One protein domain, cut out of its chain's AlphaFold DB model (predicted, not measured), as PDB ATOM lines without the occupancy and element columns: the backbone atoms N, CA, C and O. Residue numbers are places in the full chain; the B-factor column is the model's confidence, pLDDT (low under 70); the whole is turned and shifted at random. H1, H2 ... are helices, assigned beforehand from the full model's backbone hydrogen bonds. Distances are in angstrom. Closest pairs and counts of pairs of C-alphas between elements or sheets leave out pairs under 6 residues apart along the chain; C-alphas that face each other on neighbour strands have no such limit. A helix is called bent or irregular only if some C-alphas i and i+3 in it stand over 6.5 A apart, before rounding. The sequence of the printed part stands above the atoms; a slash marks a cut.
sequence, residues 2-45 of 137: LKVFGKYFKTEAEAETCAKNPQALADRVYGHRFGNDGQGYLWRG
ATOM      1  N   LEU A   2     141.064 194.920 193.920       88.75
ATOM      2  CA  LEU A   2     141.544 195.712 192.775       88.75
ATOM      3  C   LEU A   2     141.077 197.179 192.768       88.75
ATOM      4  O   LEU A   2     141.841 198.056 192.385       88.75
ATOM      5  N   LYS A   3     139.882 197.482 193.294       88.44
ATOM      6  CA  LYS A   3     139.404 198.873 193.440       88.44
ATOM      7  C   LYS A   3     140.339 199.760 194.278       88.44
ATOM      8  O   LYS A   3     140.426 200.955 194.029       88.44
ATOM      9  N   VAL A   4     141.006 199.189 195.283       86.94
ATOM     10  CA  VAL A   4     141.834 199.940 196.247       86.94
ATOM     11  C   VAL A   4     143.323 199.747 195.967       86.94
ATOM     12  O   VAL A   4     144.091 200.703 195.997       86.94
ATOM     13  N   PHE A   5     143.732 198.516 195.654       91.25
ATOM     14  CA  PHE A   5     145.135 198.140 195.479       91.25
ATOM     15  C   PHE A   5     145.497 197.772 194.040       91.25
ATOM     16  O   PHE A   5     146.583 197.255 193.816       91.25
ATOM     17  N   GLY A   6     144.633 198.040 193.056       91.94
ATOM     18  CA  GLY A   6     144.812 197.588 191.670       91.94
ATOM     19  C   GLY A   6     146.158 197.962 191.054       91.94
ATOM     20  O   GLY A   6     146.726 197.168 190.323       91.94
ATOM     21  N   LYS A   7     146.749 199.100 191.437       93.31
ATOM     22  CA  LYS A   7     148.089 199.496 190.968       93.31
ATOM     23  C   LYS A   7     149.229 198.547 191.381       93.31
ATOM     24  O   LYS A   7     150.333 198.689 190.872       93.31
ATOM     25  N   TYR A   8     148.991 197.649 192.337       92.94
ATOM     26  CA  TYR A   8     149.969 196.688 192.857       92.94
ATOM     27  C   TYR A   8     149.794 195.273 192.285       92.94
ATOM     28  O   TYR A   8     150.562 194.385 192.644       92.94
ATOM     29  N   PHE A   9     148.802 195.058 191.417       93.94
ATOM     30  CA  PHE A   9     148.484 193.758 190.831       93.94
ATOM     31  C   PHE A   9     148.363 193.895 189.315       93.94
ATOM     32  O   PHE A   9     147.719 194.818 188.825       93.94
ATOM     33  N   LYS A  10     148.973 192.977 188.562       91.19
ATOM     34  CA  LYS A  10     148.871 192.955 187.095       91.19
ATOM     35  C   LYS A  10     147.626 192.215 186.626       91.19
ATOM     36  O   LYS A  10     147.096 192.523 185.562       91.19
ATOM     37  N   THR A  11     147.170 191.238 187.407       93.06
ATOM     38  CA  THR A  11     146.018 190.392 187.081       93.06
ATOM     39  C   THR A  11     145.124 190.178 188.298       93.06
ATOM     40  O   THR A  11     145.537 190.359 189.446       93.06
ATOM     41  N   GLU A  12     143.882 189.763 188.056       92.94
ATOM     42  CA  GLU A  12     142.961 189.368 189.125       92.94
ATOM     43  C   GLU A  12     143.441 188.113 189.863       92.94
ATOM     44  O   GLU A  12     143.367 188.061 191.088       92.94
ATOM     45  N   ALA A  13     144.041 187.159 189.146       92.75
ATOM     46  CA  ALA A  13     144.637 185.967 189.744       92.75
ATOM     47  C   ALA A  13     145.743 186.318 190.757       92.75
ATOM     48  O   ALA A  13     145.793 185.739 191.839       92.75
ATOM     49  N   GLU A  14     146.595 187.307 190.456       91.25
ATOM     50  CA  GLU A  14     147.586 187.802 191.420       91.25
ATOM     51  C   GLU A  14     146.924 188.435 192.652       91.25
ATOM     52  O   GLU A  14     147.394 188.225 193.773       91.25
ATOM     53  N   ALA A  15     145.840 189.195 192.469       93.00
ATOM     54  CA  ALA A  15     145.105 189.803 193.577       93.00
ATOM     55  C   ALA A  15     144.469 188.750 194.494       93.00
ATOM     56  O   ALA A  15     144.493 188.905 195.716       93.00
ATOM     57  N   GLU A  16     143.979 187.648 193.932       93.75
ATOM     58  CA  GLU A  16     143.372 186.570 194.711       93.75
ATOM     59  C   GLU A  16     144.378 185.904 195.663       93.75
ATOM     60  O   GLU A  16     144.019 185.550 196.784       93.75
ATOM     61  N   THR A  17     145.671 185.860 195.309       91.94
ATOM     62  CA  THR A  17     146.726 185.349 196.217       91.94
ATOM     63  C   THR A  17     146.867 186.153 197.515       91.94
ATOM     64  O   THR A  17     147.380 185.648 198.512       91.94
ATOM     65  N   CYS A  18     146.408 187.406 197.523       94.38
ATOM     66  CA  CYS A  18     146.421 188.273 198.697       94.38
ATOM     67  C   CYS A  18     145.038 188.376 199.366       94.38
ATOM     68  O   CYS A  18     144.908 189.022 200.413       94.38
ATOM     69  N   ALA A  19     143.985 187.803 198.775       92.44
ATOM     70  CA  ALA A  19     142.623 187.922 199.281       92.44
ATOM     71  C   ALA A  19     142.493 187.294 200.671       92.44
ATOM     72  O   ALA A  19     142.944 186.180 200.918       92.44
ATOM     73  N   LYS A  20     141.898 188.047 201.610       92.38
ATOM     74  CA  LYS A  20     141.753 187.658 203.028       92.38
ATOM     75  C   LYS A  20     143.082 187.290 203.717       92.38
ATOM     76  O   LYS A  20     143.065 186.720 204.802       92.38
ATOM     77  N   ASN A  21     144.219 187.668 203.131       95.62
ATOM     78  CA  ASN A  21     145.552 187.456 203.676       95.62
ATOM     79  C   ASN A  21     146.241 188.818 203.883       95.62
ATOM     80  O   ASN A  21     146.888 189.340 202.969       95.62
ATOM     81  N   PRO A  22     146.083 189.438 205.068       94.38
ATOM     82  CA  PRO A  22     146.593 190.781 205.316       94.38
ATOM     83  C   PRO A  22     148.122 190.846 205.274       94.38
ATOM     84  O   PRO A  22     148.660 191.877 204.869       94.38
ATOM     85  N   GLN A  23     148.817 189.762 205.637       96.94
ATOM     86  CA  GLN A  23     150.271 189.699 205.552       96.94
ATOM     87  C   GLN A  23     150.741 189.706 204.100       96.94
ATOM     88  O   GLN A  23     151.466 190.618 203.712       96.94
ATOM     89  N   ALA A  24     150.244 188.781 203.273       96.69
ATOM     90  CA  ALA A  24     150.605 188.736 201.855       96.69
ATOM     91  C   ALA A  24     150.272 190.051 201.135       96.69
ATOM     92  O   ALA A  24     151.048 190.526 200.302       96.69
ATOM     93  N   LEU A  25     149.137 190.671 201.473       96.06
ATOM     94  CA  LEU A  25     148.762 191.972 200.928       96.06
ATOM     95  C   LEU A  25     149.747 193.074 201.346       96.06
ATOM     96  O   LEU A  25     150.209 193.833 200.493       96.06
ATOM     97  N   ALA A  26     150.071 193.185 202.636       96.50
ATOM     98  CA  ALA A  26     150.956 194.232 203.137       96.50
ATOM     99  C   ALA A  26     152.400 194.050 202.650       96.50
ATOM    100  O   ALA A  26     153.018 195.029 202.231       96.50
ATOM    101  N   ASP A  27     152.913 192.819 202.634       97.19
ATOM    102  CA  ASP A  27     154.230 192.483 202.088       97.19
ATOM    103  C   ASP A  27     154.316 192.854 200.602       97.19
ATOM    104  O   ASP A  27     155.277 193.488 200.177       97.19
ATOM    105  N   ARG A  28     153.265 192.606 199.811       95.62
ATOM    106  CA  ARG A  28     153.233 193.038 198.405       95.62
ATOM    107  C   ARG A  28     153.177 194.559 198.239       95.62
ATOM    108  O   ARG A  28     153.879 195.119 197.401       95.62
ATOM    109  N   VAL A  29     152.331 195.241 199.008       95.06
ATOM    110  CA  VAL A  29     152.069 196.682 198.842       95.06
ATOM    111  C   VAL A  29     153.198 197.556 199.411       95.06
ATOM    112  O   VAL A  29     153.493 198.634 198.878       95.06
ATOM    113  N   TYR A  30     153.829 197.111 200.500       95.50
ATOM    114  CA  TYR A  30     154.799 197.894 201.269       95.50
ATOM    115  C   TYR A  30     156.171 197.233 201.401       95.50
ATOM    116  O   TYR A  30     157.095 197.901 201.853       95.50
ATOM    117  N   GLY A  31     156.332 195.963 201.035       96.50
ATOM    118  CA  GLY A  31     157.507 195.171 201.386       96.50
ATOM    119  C   GLY A  31     158.820 195.613 200.761       96.50
ATOM    120  O   GLY A  31     159.836 195.251 201.313       96.50
ATOM    121  N   HIS A  32     158.846 196.410 199.693       95.31
ATOM    122  CA  HIS A  32     160.095 196.832 199.028       95.31
ATOM    123  C   HIS A  32     160.279 198.352 199.035       95.31
ATOM    124  O   HIS A  32     160.679 198.960 198.044       95.31
ATOM    125  N   ARG A  33     159.863 198.999 200.124       94.12
ATOM    126  CA  ARG A  33     159.832 200.458 200.242       94.12
ATOM    127  C   ARG A  33     160.430 200.878 201.573       94.12
ATOM    128  O   ARG A  33     160.067 200.301 202.595       94.12
ATOM    129  N   PHE A  34     161.266 201.916 201.545       95.19
ATOM    130  CA  PHE A  34     161.756 202.620 202.738       95.19
ATOM    131  C   PHE A  34     162.290 201.654 203.817       95.19
ATOM    132  O   PHE A  34     161.794 201.591 204.948       95.19
ATOM    133  N   GLY A  35     163.259 200.831 203.411       95.75
ATOM    134  CA  GLY A  35     163.946 199.850 204.254       95.75
ATOM    135  C   GLY A  35     163.174 198.566 204.548       95.75
ATOM    136  O   GLY A  35     163.690 197.701 205.248       95.75
ATOM    137  N   ASN A  36     161.945 198.404 204.055       95.75
ATOM    138  CA  ASN A  36     161.309 197.092 204.095       95.75
ATOM    139  C   ASN A  36     162.025 196.149 203.108       95.75
ATOM    140  O   ASN A  36     162.176 196.491 201.935       95.75
ATOM    141  N   ASP A  37     162.392 194.955 203.584       95.44
ATOM    142  CA  ASP A  37     163.058 193.896 202.807       95.44
ATOM    143  C   ASP A  37     162.117 192.690 202.637       95.44
ATOM    144  O   ASP A  37     162.315 191.614 203.196       95.44
ATOM    145  N   GLY A  38     160.991 192.908 201.962       96.19
ATOM    146  CA  GLY A  38     159.846 191.991 201.893       96.19
ATOM    147  C   GLY A  38     158.911 192.052 203.111       96.19
ATOM    148  O   GLY A  38     157.858 191.432 203.101       96.19
ATOM    149  N   GLN A  39     159.254 192.833 204.139       97.12
ATOM    150  CA  GLN A  39     158.601 192.838 205.459       97.12
ATOM    151  C   GLN A  39     157.486 193.895 205.593       97.12
ATOM    152  O   GLN A  39     157.444 194.669 206.553       97.12
ATOM    153  N   GLY A  40     156.591 193.983 204.613       97.38
ATOM    154  CA  GLY A  40     155.559 195.024 204.584       97.38
ATOM    155  C   GLY A  40     154.536 194.917 205.719       97.38
ATOM    156  O   GLY A  40     154.095 195.940 206.242       97.38
ATOM    157  N   TYR A  41     154.189 193.702 206.140       97.94
ATOM    158  CA  TYR A  41     153.263 193.455 207.243       97.94
ATOM    159  C   TYR A  41     153.876 193.745 208.612       97.94
ATOM    160  O   TYR A  41     153.202 194.292 209.490       97.94
ATOM    161  N   LEU A  42     155.156 193.411 208.796       98.19
ATOM    162  CA  LEU A  42     155.878 193.690 210.038       98.19
ATOM    163  C   LEU A  42     155.913 195.203 210.302       98.19
ATOM    164  O   LEU A  42     155.548 195.659 211.386       98.19
ATOM    165  N   TRP A  43     156.230 195.983 209.267       98.25
ATOM    166  CA  TRP A  43     156.350 197.444 209.317       98.25
ATOM    167  C   TRP A  43     155.113 198.178 208.777       98.25
ATOM    168  O   TRP A  43     155.226 199.275 208.216       98.25
ATOM    169  N   ARG A  44     153.928 197.575 208.931       98.00
ATOM    170  CA  ARG A  44     152.634 198.162 208.546       98.00
ATOM    171  C   ARG A  44     152.274 199.399 209.382       98.00
ATOM    172  O   ARG A  44     152.885 199.670 210.416       98.00
ATOM    173  N   GLY A  45     151.245 200.120 208.939       97.88
ATOM    174  CA  GLY A  45     150.694 201.300 209.612       97.88
ATOM    175  C   GLY A  45     150.218 201.036 211.044       97.88
ATOM    176  O   GLY A  45     149.414 200.131 211.264       97.88
TER     177      GLY A  45
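What this domain is: This is residues 2 to 45 of the 137 residues of the protein "Glycoside hydrolase" of Xanthomarina gelatinilytica (UniProt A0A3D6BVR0). Three short helices and a long loop make an elongated body, with H3 in the middle of its length, the short helices H1 and H2 near each other toward one end, and the unnamed stretch of residues 31 to 45 at the other end. That stretch leaves the end of H3, loops outward to Gly 35 and folds back beside H3. The printed part has 44 residues with three named helices, in the order H1, H2, H3, and no named strand. Its class is all helix, though under half of the residues, 21 of 44, are in named elements. The whole is compact, with a radius of gyration of the C-alphas of 10.1 A, and spans 28 by 18 by 15 A.

Where its parts are: H1 covers residues 2 to 8 and is 8.5 A long from first to last C-alpha, beginning at C-alpha 2 (141.544, 195.712, 192.775). H1 is irregular: C-alphas 4 and 7 are 8.2 A apart, against about 5 A in a regular helix. H2 covers residues 12 to 16 and measures 6.3 A from first to last C-alpha. H3, the longest helix, covers residues 22 to 30, 11.6 A from first to last C-alpha, and ends at C-alpha 30 (154.799, 197.894, 201.269). The printed part ends at C-alpha 45 (150.694, 201.300, 209.612).

How they stand to each other: H1 and H2 are close but not clearly touching, their closest C-alphas being those of Leu 2 and Ala 15, 6.9 A apart. H1 and H3 only just touch, with 3 pairs of C-alphas within 8 A; the closest are those of Tyr 8 and Val 29, 6.3 A apart. H1 and H3 run the same way at a steep tilt of 53 degrees. H2 and H3 are apart, but only just, with their closest C-alphas 8.5 A from each other. In H2 and H3 every O i to N i+4 pair is within hydrogen-bond range. In H1, 1 of 3 such pairs is within range, beside 1 of 4 O i to N i+3 pairs.

The domain as a whole: The two C-alphas farthest apart are those of Glu 12 and Gly 35, at 27.9 A, and the C-alphas of Leu 2 and Gly 45 are 20.0 A apart. The printed part has no cut. The link from H1 to H2, of 3 residues, and the link from H2 to H3, of 5 residues, are both tight. Residues 31 to 45 form a stretch of 15 residues with no named element, and their C-alphas lie 7 to 15 A from the mean of all C-alphas. The mean pLDDT of the printed part is 94.4, and no printed residue is under 70.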